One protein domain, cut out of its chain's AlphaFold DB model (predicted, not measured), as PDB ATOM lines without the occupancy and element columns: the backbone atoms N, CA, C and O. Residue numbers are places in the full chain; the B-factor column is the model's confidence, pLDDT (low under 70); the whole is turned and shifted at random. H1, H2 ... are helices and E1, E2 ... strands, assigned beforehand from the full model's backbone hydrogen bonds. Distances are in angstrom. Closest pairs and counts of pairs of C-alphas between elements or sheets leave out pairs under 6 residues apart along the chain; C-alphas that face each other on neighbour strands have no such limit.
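AT A GLANCE: This is residues 227 to 308 and 386 to 407 of the 410 residues of an uncharacterized protein of Lacrimispora algidixylanolytica (UniProt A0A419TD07). A twisted sheet of six strands curls round helix H4, which packs on one face, while the shorter helix H3 crosses the opposite face. H2 only grazes the sheet with its residues 250 to 254, and H1 sits off the sheet, meeting H2 at a corner. The printed part has 104 residues, with four named helices and six named strands in the order E1 H1 H2 E2 H3 E3 E4 E5 H4 E6; the class is mixed, helices and strands. The sheet runs E5 E4 E3 E2 E1 E6 and is mixed, parallel from E3 to E6 and antiparallel from E3 to E5. The whole is compact and rounded, with a radius of gyration of the C-alphas of 13.0 A and spans of 33 by 30 by 22 A.

IN THESE COORDINATES: The sheet holds E1, residues 227 to 230, from C-alpha 227 at (36.803, 23.696, 31.510); E2, residues 259 to 262; E3, residues 281 to 286, 12.3 A long; E4, residues 291 to 294; E5, residues 303 to 306; and E6, residues 403 to 406, to C-alpha 406 at (41.486, 18.911, 32.747). The helices are H1, residues 236 to 240; H2, residues 245 to 256, 18.0 A; H3, residues 267 to 273; and H4, residues 386 to 396, 15.4 A, from C-alpha 386 at (34.160, 14.736, 21.493).

HOW THE PARTS SIT: E3 and E2 are parallel, with N 282 and O 259 2.7 A apart, within hydrogen-bond range. E2 and E1 are parallel, with N 260 and O 227 at 2.8 A, and E1 and E6 are parallel, with N 228 and O 404 at 2.8 A. E1, H1 H2, E2 and E2, H3, E3 are strand-helix-strand units, parallel neighbour strands with helices between, each with a right-handed crossover. E3 E4 E5 form a meander, each strand the antiparallel neighbour of the one before; both hairpins are here, with N 284 and O 293 at 2.9 A and N 292 and O 305 at 2.8 A. H4 is on the sheet; the closest C-alphas of H4 and E3 are those of Gly 388 and Val 285, 5.7 A apart. H3, on the opposite face at a height over the sheet of 10.6 A, runs across the strands, at 71 degrees to E3 on the local plane. H1 and H2 touch only at the corner, with the C-alphas of Glu 238 and Leu 246 closest at 6.7 A. Every O i to N i+4 pair is within hydrogen-bond range in H1 and H4, 6 of 8 in H2 and 2 of 3 in H3.

THE WHOLE: The C-alphas of Glu 243 and Tyr 308 are the two farthest apart, at 38.5 A. Residues 309 to 385 are cut out, and C-alphas 308 and 386 are 16.5 A apart across the cut. Of the links that are printed whole, none is long. The mean pLDDT of the printed part is 89.5, and residues 297 to 300 are under 70.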
ATOM      1  N   TYR A 227      35.981  24.845  31.141       94.69
ATOM      2  CA  TYR A 227      36.803  23.696  31.510       94.69
ATOM      3  C   TYR A 227      35.962  22.429  31.442       94.69
ATOM      4  O   TYR A 227      34.824  22.414  31.914       94.69
ATOM      5  N   PHE A 228      36.527  21.368  30.886       95.75
ATOM      6  CA  PHE A 228      35.932  20.040  30.857       95.75
ATOM      7  C   PHE A 228      36.752  19.109  31.736       95.75
ATOM      8  O   PHE A 228      37.967  19.046  31.604       95.75
ATOM      9  N   ILE A 229      36.099  18.407  32.646       95.50
ATOM     10  CA  ILE A 229      36.745  17.588  33.664       95.50
ATOM     11  C   ILE A 229      36.447  16.130  33.339       95.50
ATOM     12  O   ILE A 229      35.280  15.739  33.361       95.50
ATOM     13  N   CYS A 230      37.478  15.332  33.067       94.25
ATOM     14  CA  CYS A 230      37.328  13.892  32.847       94.25
ATOM     15  C   CYS A 230      37.101  13.180  34.184       94.25
ATOM     16  O   CYS A 230      38.048  12.794  34.862       94.25
ATOM     17  N   GLY A 231      35.837  13.029  34.581       92.00
ATOM     18  CA  GLY A 231      35.432  12.473  35.870       92.00
ATOM     19  C   GLY A 231      35.919  11.048  36.103       92.00
ATOM     20  O   GLY A 231      36.297  10.712  37.222       92.00
ATOM     21  N   ASP A 232      35.957  10.238  35.048       90.19
ATOM     22  CA  ASP A 232      36.339   8.824  35.132       90.19
ATOM     23  C   ASP A 232      37.853   8.642  35.358       90.19
ATOM     24  O   ASP A 232      38.296   7.592  35.819       90.19
ATOM     25  N   GLU A 233      38.652   9.686  35.098       90.50
ATOM     26  CA  GLU A 233      40.100   9.710  35.338       90.50
ATOM     27  C   GLU A 233      40.466  10.242  36.737       90.50
ATOM     28  O   GLU A 233      41.644  10.228  37.112       90.50
ATOM     29  N   ILE A 234      39.492  10.738  37.514       89.06
ATOM     30  CA  ILE A 234      39.744  11.309  38.841       89.06
ATOM     31  C   ILE A 234      39.889  10.184  39.879       89.06
ATOM     32  O   ILE A 234      38.964   9.384  40.056       89.06
ATOM     33  N   PRO A 235      40.998  10.130  40.641       87.38
ATOM     34  CA  PRO A 235      41.142   9.186  41.743       87.38
ATOM     35  C   PRO A 235      40.037   9.357  42.795       87.38
ATOM     36  O   PRO A 235      39.743  10.473  43.214       87.38
ATOM     37  N   ARG A 236      39.472   8.254  43.309       82.25
ATOM     38  CA  ARG A 236      38.394   8.310  44.324       82.25
ATOM     39  C   ARG A 236      38.748   9.159  45.552       82.25
ATOM     40  O   ARG A 236      37.880   9.847  46.072       82.25
ATOM     41  N   LEU A 237      40.014   9.151  45.976       82.69
ATOM     42  CA  LEU A 237      40.478   9.925  47.131       82.69
ATOM     43  C   LEU A 237      40.264  11.443  46.950       82.69
ATOM     44  O   LEU A 237      39.869  12.116  47.898       82.69
ATOM     45  N   GLU A 238      40.446  11.955  45.728       83.25
ATOM     46  CA  GLU A 238      40.239  13.370  45.373       83.25
ATOM     47  C   GLU A 238      38.757  13.776  45.429       83.25
ATOM     48  O   GLU A 238      38.436  14.948  45.617       83.25
ATOM     49  N   LEU A 239      37.849  12.806  45.262       79.56
ATOM     50  CA  LEU A 239      36.396  13.007  45.250       79.56
ATOM     51  C   LEU A 239      35.760  12.942  46.645       79.56
ATOM     52  O   LEU A 239      34.623  13.388  46.815       79.56
ATOM     53  N   GLU A 240      36.464  12.373  47.626       79.75
ATOM     54  CA  GLU A 240      35.969  12.163  48.992       79.75
ATOM     55  C   GLU A 240      36.432  13.248  49.978       79.75
ATOM     56  O   GLU A 240      35.805  13.429  51.025       79.75
ATOM     57  N   GLN A 241      37.495  13.991  49.654       82.75
ATOM     58  CA  GLN A 241      38.102  15.001  50.526       82.75
ATOM     59  C   GLN A 241      37.778  16.421  50.044       82.75
ATOM     60  O   GLN A 241      38.233  16.819  48.984       82.75
ATOM     61  N   ASP A 242      37.045  17.217  50.831       77.06
ATOM     62  CA  ASP A 242      36.624  18.587  50.448       77.06
ATOM     63  C   ASP A 242      37.788  19.593  50.306       77.06
ATOM     64  O   ASP A 242      37.664  20.616  49.621       77.06
ATOM     65  N   GLU A 243      38.921  19.276  50.933       81.88
ATOM     66  CA  GLU A 243      40.170  20.046  50.900       81.88
ATOM     67  C   GLU A 243      41.220  19.427  49.966       81.88
ATOM     68  O   GLU A 243      42.405  19.715  50.096       81.88
ATOM     69  N   SER A 244      40.810  18.564  49.031       86.56
ATOM     70  CA  SER A 244      41.731  18.062  48.014       86.56
ATOM     71  C   SER A 244      42.235  19.198  47.118       86.56
ATOM     72  O   SER A 244      41.490  20.132  46.792       86.56
ATOM     73  N   ASP A 245      43.499  19.113  46.691       87.00
ATOM     74  CA  ASP A 245      44.130  20.127  45.837       87.00
ATOM     75  C   ASP A 245      43.328  20.339  44.542       87.00
ATOM     76  O   ASP A 245      43.156  21.472  44.079       87.00
ATOM     77  N   LEU A 246      42.756  19.258  43.994       87.25
ATOM     78  CA  LEU A 246      41.877  19.322  42.835       87.25
ATOM     79  C   LEU A 246      40.622  20.156  43.117       87.25
ATOM     80  O   LEU A 246      40.292  21.043  42.330       87.25
ATOM     81  N   LEU A 247      39.901  19.897  44.213       88.56
ATOM     82  CA  LEU A 247      38.672  20.638  44.512       88.56
ATOM     83  C   LEU A 247      38.945  22.107  44.824       88.56
ATOM     84  O   LEU A 247      38.138  22.949  44.429       88.56
ATOM     85  N   ILE A 248      40.064  22.428  45.476       89.88
ATOM     86  CA  ILE A 248      40.493  23.815  45.700       89.88
ATOM     87  C   ILE A 248      40.727  24.509  44.348       89.88
ATOM     88  O   ILE A 248      40.080  25.519  44.065       89.88
ATOM     89  N   LYS A 249      41.533  23.907  43.461       90.62
ATOM     90  CA  LYS A 249      41.784  24.419  42.099       90.62
ATOM     91  C   LYS A 249      40.481  24.626  41.319       90.62
ATOM     92  O   LYS A 249      40.282  25.661  40.688       90.62
ATOM     93  N   LEU A 250      39.557  23.665  41.369       91.56
ATOM     94  CA  LEU A 250      38.280  23.751  40.654       91.56
ATOM     95  C   LEU A 250      37.337  24.813  41.240       91.56
ATOM     96  O   LEU A 250      36.618  25.464  40.479       91.56
ATOM     97  N   LYS A 251      37.338  25.023  42.565       91.50
ATOM     98  CA  LYS A 251      36.589  26.116  43.209       91.50
ATOM     99  C   LYS A 251      37.074  27.475  42.688       91.50
ATOM    100  O   LYS A 251      36.237  28.271  42.272       91.50
ATOM    101  N   ASP A 252      38.388  27.683  42.589       89.38
ATOM    102  CA  ASP A 252      38.968  28.923  42.053       89.38
ATOM    103  C   ASP A 252      38.627  29.134  40.568       89.38
ATOM    104  O   ASP A 252      38.213  30.221  40.156       89.38
ATOM    105  N   LEU A 253      38.731  28.082  39.746       90.56
ATOM    106  CA  LEU A 253      38.397  28.169  38.319       90.56
ATOM    107  C   LEU A 253      36.917  28.501  38.082       90.56
ATOM    108  O   LEU A 253      36.598  29.300  37.195       90.56
ATOM    109  N   LYS A 254      36.009  27.931  38.890       88.69
ATOM    110  CA  LYS A 254      34.557  28.142  38.775       88.69
ATOM    111  C   LYS A 254      34.157  29.617  38.883       88.69
ATOM    112  O   LYS A 254      33.186  30.020  38.233       88.69
ATOM    113  N   GLU A 255      34.882  30.406  39.679       87.00
ATOM    114  CA  GLU A 255      34.594  31.832  39.898       87.00
ATOM    115  C   GLU A 255      34.638  32.637  38.593       87.00
ATOM    116  O   GLU A 255      33.843  33.555  38.388       87.00
ATOM    117  N   SER A 256      35.518  32.250  37.666       82.12
ATOM    118  CA  SER A 256      35.661  32.915  36.368       82.12
ATOM    119  C   SER A 256      34.965  32.161  35.231       82.12
ATOM    120  O   SER A 256      34.352  32.775  34.353       82.12
ATOM    121  N   THR A 257      35.009  30.826  35.254       88.69
ATOM    122  CA  THR A 257      34.803  30.001  34.059       88.69
ATOM    123  C   THR A 257      33.921  28.785  34.368       88.69
ATOM    124  O   THR A 257      34.111  28.121  35.383       88.69
ATOM    125  N   PRO A 258      32.898  28.469  33.546       92.38
ATOM    126  CA  PRO A 258      32.060  27.293  33.776       92.38
ATOM    127  C   PRO A 258      32.858  25.988  33.664       92.38
ATOM    128  O   PRO A 258      33.661  25.812  32.749       92.38
ATOM    129  N   LEU A 259      32.559  25.061  34.571       95.25
ATOM    130  CA  LEU A 259      33.100  23.705  34.584       95.25
ATOM    131  C   LEU A 259      32.062  22.725  34.026       95.25
ATOM    132  O   LEU A 259      30.886  22.824  34.376       95.25
ATOM    133  N   PHE A 260      32.477  21.762  33.214       96.75
ATOM    134  CA  PHE A 260      31.638  20.697  32.672       96.75
ATOM    135  C   PHE A 260      32.228  19.344  33.045       96.75
ATOM    136  O   PHE A 260      33.425  19.134  32.891       96.75
ATOM    137  N   LEU A 261      31.399  18.424  33.532       97.00
ATOM    138  CA  LEU A 261      31.839  17.062  33.835       97.00
ATOM    139  C   LEU A 261      31.714  16.184  32.591       97.00
ATOM    140  O   LEU A 261      30.682  16.214  31.931       97.00
ATOM    141  N   ILE A 262      32.725  15.380  32.299       97.38
ATOM    142  CA  ILE A 262      32.666  14.299  31.319       97.38
ATOM    143  C   ILE A 262      32.741  12.992  32.095       97.38
ATOM    144  O   ILE A 262      33.672  12.798  32.871       97.38
ATOM    145  N   THR A 263      31.742  12.130  31.942       95.44
ATOM    146  CA  THR A 263      31.723  10.832  32.618       95.44
ATOM    147  C   THR A 263      30.873   9.813  31.873       95.44
ATOM    148  O   THR A 263      29.823  10.112  31.285       95.44
ATOM    149  N   SER A 264      31.296   8.563  31.960       94.50
ATOM    150  CA  SER A 264      30.531   7.396  31.567       94.50
ATOM    151  C   SER A 264      29.295   7.181  32.442       94.50
ATOM    152  O   SER A 264      28.361   6.502  32.016       94.50
ATOM    153  N   LEU A 265      29.219   7.776  33.638       94.75
ATOM    154  CA  LEU A 265      28.098   7.600  34.555       94.75
ATOM    155  C   LEU A 265      26.834   8.338  34.079       94.75
ATOM    156  O   LEU A 265      26.901   9.470  33.588       94.75
ATOM    157  N   PRO A 266      25.634   7.755  34.259       95.25
ATOM    158  CA  PRO A 266      24.382   8.486  34.090       95.25
ATOM    159  C   PRO A 266      24.305   9.680  35.045       95.25
ATOM    160  O   PRO A 266      24.746   9.595  36.186       95.25
ATOM    161  N   HIS A 267      23.657  10.772  34.636       94.62
ATOM    162  CA  HIS A 267      23.614  12.030  35.403       94.62
ATOM    163  C   HIS A 267      23.231  11.854  36.884       94.62
ATOM    164  O   HIS A 267      23.821  12.466  37.775       94.62
ATOM    165  N   LYS A 268      22.240  11.002  37.181       93.56
ATOM    166  CA  LYS A 268      21.809  10.743  38.564       93.56
ATOM    167  C   LYS A 268      22.885  10.023  39.381       93.56
ATOM    168  O   LYS A 268      23.046  10.324  40.559       93.56
ATOM    169  N   GLU A 269      23.606   9.084  38.782       94.38
ATOM    170  CA  GLU A 269      24.717   8.380  39.430       94.38
ATOM    171  C   GLU A 269      25.929   9.296  39.572       94.38
ATOM    172  O   GLU A 269      26.452   9.421  40.674       94.38
ATOM    173  N   ALA A 270      26.265  10.054  38.526       95.00
ATOM    174  CA  ALA A 270      27.300  11.079  38.562       95.00
ATOM    175  C   ALA A 270      27.079  12.071  39.719       95.00
ATOM    176  O   ALA A 270      28.009  12.367  40.460       95.00
ATOM    177  N   SER A 271      25.838  12.511  39.962       94.56
ATOM    178  CA  SER A 271      25.520  13.410  41.088       94.56
ATOM    179  C   SER A 271      25.810  12.830  42.476       94.56
ATOM    180  O   SER A 271      26.023  13.579  43.429       94.56
ATOM    181  N   ARG A 272      25.825  11.498  42.601       94.25
ATOM    182  CA  ARG A 272      26.130  10.787  43.848       94.25
ATOM    183  C   ARG A 272      27.620  10.501  43.975       94.25
ATOM    184  O   ARG A 272      28.163  10.708  45.053       94.25
ATOM    185  N   THR A 273      28.251  10.052  42.893       92.94
ATOM    186  CA  THR A 273      29.687   9.745  42.845       92.94
ATOM    187  C   THR A 273      30.520  11.010  43.006       92.94
ATOM    188  O   THR A 273      31.383  11.087  43.870       92.94
ATOM    189  N   PHE A 274      30.200  12.054  42.245       93.38
ATOM    190  CA  PHE A 274      30.920  13.323  42.245       93.38
ATOM    191  C   PHE A 274      30.303  14.321  43.228       93.38
ATOM    192  O   PHE A 274      30.209  15.502  42.921       93.38
ATOM    193  N   ARG A 275      29.841  13.881  44.406       93.19
ATOM    194  CA  ARG A 275      29.004  14.695  45.311       93.19
ATOM    195  C   ARG A 275      29.594  16.070  45.657       93.19
ATOM    196  O   ARG A 275      28.830  17.025  45.780       93.19
ATOM    197  N   LEU A 276      30.914  16.169  45.823       92.00
ATOM    198  CA  LEU A 276      31.607  17.427  46.134       92.00
ATOM    199  C   LEU A 276      31.842  18.302  44.889       92.00
ATOM    200  O   LEU A 276      31.753  19.525  44.963       92.00
ATOM    201  N   LEU A 277      32.073  17.678  43.731       91.88
ATOM    202  CA  LEU A 277      32.327  18.350  42.454       91.88
ATOM    203  C   LEU A 277      31.035  18.785  41.738       91.88
ATOM    204  O   LEU A 277      30.990  19.831  41.097       91.88
ATOM    205  N   PHE A 278      29.957  18.013  41.845       93.06
ATOM    206  CA  PHE A 278      28.701  18.229  41.125       93.06
ATOM    207  C   PHE A 278      28.036  19.596  41.403       93.06
ATOM    208  O   PHE A 278      27.461  20.184  40.490       93.06
ATOM    209  N   PRO A 279      28.123  20.182  42.614       92.56
ATOM    210  CA  PRO A 279      27.679  21.559  42.856       92.56
ATOM    211  C   PRO A 279      28.520  22.630  42.137       92.56
ATOM    212  O   PRO A 279      28.116  23.795  42.049       92.56
ATOM    213  N   LEU A 280      29.717  22.280  41.658       92.06
ATOM    214  CA  LEU A 280      30.617  23.185  40.945       92.06
ATOM    215  C   LEU A 280      30.337  23.232  39.437       92.06
ATOM    216  O   LEU A 280      30.575  24.265  38.809       92.06
ATOM    217  N   ILE A 281      29.783  22.160  38.868       94.56
ATOM    218  CA  ILE A 281      29.615  22.025  37.420       94.56
ATOM    219  C   ILE A 281      28.379  22.761  36.884       94.56
ATOM    220  O   ILE A 281      27.327  22.882  37.511       94.56
ATOM    221  N   SER A 282      28.513  23.251  35.659       95.00
ATOM    222  CA  SER A 282      27.489  23.942  34.876       95.00
ATOM    223  C   SER A 282      26.785  23.010  33.883       95.00
ATOM    224  O   SER A 282      26.103  23.492  32.984       95.00
ATOM    225  N   GLY A 283      26.940  21.695  34.027       95.88
ATOM    226  CA  GLY A 283      26.447  20.681  33.099       95.88
ATOM    227  C   GLY A 283      27.526  19.647  32.803       95.88
ATOM    228  O   GLY A 283      28.512  19.548  33.538       95.88
ATOM    229  N   GLY A 284      27.363  18.901  31.719       97.19
ATOM    230  CA  GLY A 284      28.336  17.891  31.345       97.19
ATOM    231  C   GLY A 284      27.915  16.987  30.201       97.19
ATOM    232  O   GLY A 284      26.818  17.100  29.656       97.19
ATOM    233  N   VAL A 285      28.823  16.078  29.874       98.00
ATOM    234  CA  VAL A 285      28.617  14.934  28.998       98.00
ATOM    235  C   VAL A 285      28.532  13.702  29.895       98.00
ATOM    236  O   VAL A 285      29.488  13.352  30.581       98.00
ATOM    237  N   PHE A 286      27.366  13.072  29.924       97.38
ATOM    238  CA  PHE A 286      27.032  11.957  30.803       97.38
ATOM    239  C   PHE A 286      26.733  10.702  29.992       97.38
ATOM    240  O   PHE A 286      26.494  10.754  28.782       97.38
ATOM    241  N   ALA A 287      26.676   9.569  30.690       95.81
ATOM    242  CA  ALA A 287      26.321   8.280  30.108       95.81
ATOM    243  C   ALA A 287      27.152   7.952  28.849       95.81
ATOM    244  O   ALA A 287      26.618   7.466  27.851       95.81
ATOM    245  N   GLY A 288      28.448   8.284  28.883       92.81
ATOM    246  CA  GLY A 288      29.398   7.997  27.806       92.81
ATOM    247  C   GLY A 288      29.222   8.848  26.545       92.81
ATOM    248  O   GLY A 288      29.765   8.494  25.501       92.81
ATOM    249  N   GLY A 289      28.461   9.948  26.616       96.06
ATOM    250  CA  GLY A 289      28.162  10.813  25.467       96.06
ATOM    251  C   GLY A 289      26.696  10.831  25.051       96.06
ATOM    252  O   GLY A 289      26.315  11.637  24.213       96.06
ATOM    253  N   SER A 290      25.865   9.965  25.629       96.69
ATOM    254  CA  SER A 290      24.460   9.819  25.227       96.69
ATOM    255  C   SER A 290      23.516  10.838  25.870       96.69
ATOM    256  O   SER A 290      22.385  10.989  25.419       96.69
ATOM    257  N   HIS A 291      23.969  11.562  26.895       97.69
ATOM    258  CA  HIS A 291      23.212  12.627  27.547       97.69
ATOM    259  C   HIS A 291      24.112  13.845  27.755       97.69
ATOM    260  O   HIS A 291      25.114  13.767  28.462       97.69
ATOM    261  N   ILE A 292      23.757  14.977  27.152       98.12
ATOM    262  CA  ILE A 292      24.517  16.222  27.215       98.12
ATOM    263  C   ILE A 292      23.640  17.291  27.847       98.12
ATOM    264  O   ILE A 292      22.575  17.609  27.326       98.12
ATOM    265  N   SER A 293      24.111  17.896  28.934       95.88
ATOM    266  CA  SER A 293      23.356  18.931  29.631       95.88
ATOM    267  C   SER A 293      24.177  20.195  29.859       95.88
ATOM    268  O   SER A 293      25.397  20.177  30.028       95.88
ATOM    269  N   SER A 294      23.486  21.330  29.870       93.50
ATOM    270  CA  SER A 294      24.035  22.623  30.259       93.50
ATOM    271  C   SER A 294      23.018  23.362  31.120       93.50
ATOM    272  O   SER A 294      21.887  23.633  30.711       93.50
ATOM    273  N   ASN A 295      23.424  23.685  32.344       88.44
ATOM    274  CA  ASN A 295      22.638  24.448  33.298       88.44
ATOM    275  C   ASN A 295      22.474  25.897  32.827       88.44
ATOM    276  O   ASN A 295      23.320  26.466  32.136       88.44
ATOM    277  N   LYS A 296      21.378  26.533  33.248       74.81
ATOM    278  CA  LYS A 296      21.117  27.944  32.947       74.81
ATOM    279  C   LYS A 296      22.237  28.822  33.526       74.81
ATOM    280  O   LYS A 296      22.394  28.880  34.744       74.81
ATOM    281  N   LYS A 297      22.952  29.568  32.673       63.84
ATOM    282  CA  LYS A 297      23.939  30.583  33.090       63.84
ATOM    283  C   LYS A 297      23.699  31.896  32.340       63.84
ATOM    284  O   LYS A 297      23.779  31.961  31.112       63.84
ATOM    285  N   GLY A 298      23.385  32.958  33.084       64.88
ATOM    286  CA  GLY A 298      23.133  34.289  32.524       64.88
ATOM    287  C   GLY A 298      21.989  34.305  31.499       64.88
ATOM    288  O   GLY A 298      20.838  34.033  31.842       64.88
ATOM    289  N   ARG A 299      22.310  34.647  30.240       59.50
ATOM    290  CA  ARG A 299      21.353  34.736  29.118       59.50
ATOM    291  C   ARG A 299      21.046  33.390  28.446       59.50
ATOM    292  O   ARG A 299      20.093  33.326  27.674       59.50
ATOM    293  N   HIS A 300      21.819  32.336  28.711       67.62
ATOM    294  CA  HIS A 300      21.611  31.025  28.093       67.62
ATOM    295  C   HIS A 300      20.589  30.212  28.892       67.62
ATOM    296  O   HIS A 300      20.696  30.098  30.116       67.62
ATOM    297  N   SER A 301      19.583  29.659  28.207       75.75
ATOM    298  CA  SER A 301      18.619  28.728  28.800       75.75
ATOM    299  C   SER A 301      19.298  27.415  29.180       75.75
ATOM    300  O   SER A 301      20.314  27.050  28.589       75.75
ATOM    301  N   ARG A 302      18.703  26.682  30.131       86.75
ATOM    302  CA  ARG A 302      19.060  25.276  30.340       86.75
ATOM    303  C   ARG A 302      18.875  24.527  29.017       86.75
ATOM    304  O   ARG A 302      17.890  24.774  28.316       86.75
ATOM    305  N   ARG A 303      19.822  23.656  28.687       92.06
ATOM    306  CA  ARG A 303      19.764  22.759  27.532       92.06
ATOM    307  C   ARG A 303      20.003  21.336  28.001       92.06
ATOM    308  O   ARG A 303      20.828  21.117  28.884       92.06
ATOM    309  N   ASP A 304      19.251  20.424  27.416       94.06
ATOM    310  CA  ASP A 304      19.358  18.983  27.605       94.06
ATOM    311  C   ASP A 304      19.225  18.354  26.223       94.06
ATOM    312  O   ASP A 304      18.324  18.726  25.473       94.06
ATOM    313  N   GLU A 305      20.142  17.456  25.887       96.62
ATOM    314  CA  GLU A 305      20.161  16.707  24.636       96.62
ATOM    315  C   GLU A 305      20.436  15.236  24.935       96.62
ATOM    316  O   GLU A 305      21.309  14.910  25.745       96.62
ATOM    317  N   TYR A 306      19.723  14.353  24.242       97.00
ATOM    318  CA  TYR A 306      19.913  12.911  24.317       97.00
ATOM    319  C   TYR A 306      20.231  12.371  22.927       97.00
ATOM    320  O   TYR A 306      19.517  12.653  21.965       97.00
ATOM    321  N   ILE A 307      21.293  11.578  22.822       95.94
ATOM    322  CA  ILE A 307      21.623  10.855  21.595       95.94
ATOM    323  C   ILE A 307      20.989   9.475  21.705       95.94
ATOM    324  O   ILE A 307      21.504   8.580  22.379       95.94
ATOM    325  N   TYR A 308      19.838   9.332  21.058       94.75
ATOM    326  CA  TYR A 308      19.089   8.085  21.038       94.75
ATOM    327  C   TYR A 308      19.754   7.044  20.142       94.75
ATOM    328  O   TYR A 308      20.466   7.361  19.189       94.75
ATOM    329  N   GLU A 386      33.786  13.699  22.458       93.69
ATOM    330  CA  GLU A 386      34.160  14.736  21.493       93.69
ATOM    331  C   GLU A 386      32.931  15.442  20.904       93.69
ATOM    332  O   GLU A 386      32.860  16.678  20.884       93.69
ATOM    333  N   ASN A 387      31.919  14.674  20.504       94.31
ATOM    334  CA  ASN A 387      30.642  15.197  20.027       94.31
ATOM    335  C   ASN A 387      29.909  15.966  21.132       94.31
ATOM    336  O   ASN A 387      29.369  17.048  20.878       94.31
ATOM    337  N   GLY A 388      29.939  15.464  22.370       96.06
ATOM    338  CA  GLY A 388      29.336  16.143  23.518       96.06
ATOM    339  C   GLY A 388      30.003  17.484  23.848       96.06
ATOM    340  O   GLY A 388      29.316  18.497  24.002       96.06
ATOM    341  N   ILE A 389      31.339  17.527  23.877       95.25
ATOM    342  CA  ILE A 389      32.125  18.762  24.043       95.25
ATOM    343  C   ILE A 389      31.804  19.739  22.909       95.25
ATOM    344  O   ILE A 389      31.526  20.915  23.156       95.25
ATOM    345  N   THR A 390      31.800  19.258  21.665       93.62
ATOM    346  CA  THR A 390      31.502  20.066  20.475       93.62
ATOM    347  C   THR A 390      30.105  20.682  20.551       93.62
ATOM    348  O   THR A 390      29.925  21.868  20.252       93.62
ATOM    349  N   LEU A 391      29.115  19.922  21.020       94.69
ATOM    350  CA  LEU A 391      27.752  20.404  21.208       94.69
ATOM    351  C   LEU A 391      27.665  21.500  22.283       94.69
ATOM    352  O   LEU A 391      27.069  22.551  22.028       94.69
ATOM    353  N   ILE A 392      28.303  21.304  23.442       94.62
ATOM    354  CA  ILE A 392      28.364  22.312  24.516       94.62
ATOM    355  C   ILE A 392      29.058  23.585  24.018       94.62
ATOM    356  O   ILE A 392      28.544  24.692  24.202       94.62
ATOM    357  N   ARG A 393      30.190  23.447  23.319       91.44
ATOM    358  CA  ARG A 393      30.910  24.576  22.714       91.44
ATOM    359  C   ARG A 393      30.031  25.355  21.746       91.44
ATOM    360  O   ARG A 393      30.016  26.584  21.793       91.44
ATOM    361  N   ARG A 394      29.242  24.665  20.918       89.06
ATOM    362  CA  ARG A 394      28.278  25.297  20.008       89.06
ATOM    363  C   ARG A 394      27.195  26.063  20.768       89.06
ATOM    364  O   ARG A 394      26.867  27.183  20.384       89.06
ATOM    365  N   TRP A 395      26.660  25.512  21.860       90.25
ATOM    366  CA  TRP A 395      25.664  26.205  22.689       90.25
ATOM    367  C   TRP A 395      26.199  27.484  23.341       90.25
ATOM    368  O   TRP A 395      25.448  28.451  23.492       90.25
ATOM    369  N   LEU A 396      27.481  27.491  23.707       85.50
ATOM    370  CA  LEU A 396      28.147  28.607  24.386       85.50
ATOM    371  C   LEU A 396      28.931  29.529  23.439       85.50
ATOM    372  O   LEU A 396      29.465  30.552  23.875       85.50
ATOM    373  N   THR A 397      28.977  29.190  22.146       82.62
ATOM    374  CA  THR A 397      29.765  29.901  21.126       82.62
ATOM    375  C   THR A 397      31.244  29.999  21.533       82.62
ATOM    376  O   THR A 397      31.809  31.090  21.615       82.62
ATOM    377  N   ILE A 398      31.843  28.854  21.884       83.56
ATOM    378  CA  ILE A 398      33.236  28.715  22.340       83.56
ATOM    379  C   ILE A 398      34.097  28.115  21.219       83.56
ATOM    380  O   ILE A 398      33.782  27.047  20.677       83.56
ATOM    381  N   ASN A 399      35.203  28.785  20.884       77.31
ATOM    382  CA  ASN A 399      36.147  28.331  19.860       77.31
ATOM    383  C   ASN A 399      37.000  27.155  20.359       77.31
ATOM    384  O   ASN A 399      36.955  26.799  21.533       77.31
ATOM    385  N   SER A 400      37.757  26.508  19.470       75.31
ATOM    386  CA  SER A 400      38.544  25.310  19.820       75.31
ATOM    387  C   SER A 400      39.739  25.593  20.723       75.31
ATOM    388  O   SER A 400      40.231  24.682  21.371       75.31
ATOM    389  N   GLU A 401      40.174  26.846  20.778       72.94
ATOM    390  CA  GLU A 401      41.264  27.329  21.629       72.94
ATOM    391  C   GLU A 401      40.774  27.921  22.960       72.94
ATOM    392  O   GLU A 401      41.564  28.139  23.871       72.94
ATOM    393  N   ASP A 402      39.466  28.145  23.104       82.31
ATOM    394  CA  ASP A 402      38.876  28.830  24.260       82.31
ATOM    395  C   ASP A 402      38.302  27.835  25.284       82.31
ATOM    396  O   ASP A 402      37.381  28.157  26.037       82.31
ATOM    397  N   TYR A 403      38.784  26.594  25.303       89.50
ATOM    398  CA  TYR A 403      38.423  25.615  26.321       89.50
ATOM    399  C   TYR A 403      39.616  24.736  26.670       89.50
ATOM    400  O   TYR A 403      40.547  24.593  25.881       89.50
ATOM    401  N   GLU A 404      39.557  24.119  27.841       90.44
ATOM    402  CA  GLU A 404      40.593  23.205  28.301       90.44
ATOM    403  C   GLU A 404      39.961  21.929  28.852       90.44
ATOM    404  O   GLU A 404      38.895  21.969  29.475       90.44
ATOM    405  N   ILE A 405      40.603  20.790  28.596       92.38
ATOM    406  CA  ILE A 405      40.237  19.504  29.189       92.38
ATOM    407  C   ILE A 405      41.227  19.228  30.316       92.38
ATOM    408  O   ILE A 405      42.413  19.034  30.068       92.38
ATOM    409  N   LEU A 406      40.725  19.207  31.546       88.75
ATOM    410  CA  LEU A 406      41.486  18.911  32.747       88.75
ATOM    411  C   LEU A 406      41.537  17.393  32.936       88.75
ATOM    412  O   LEU A 406      40.514  16.758  33.209       88.75
ATOM    413  N   LYS A 407      42.738  16.831  32.800       77.38
ATOM    414  CA  LYS A 407      43.029  15.430  33.120       77.38
ATOM    415  C   LYS A 407      43.669  15.352  34.501       77.38
ATOM    416  O   LYS A 407      44.268  16.322  34.959       77.38
TER     417      LYS A 407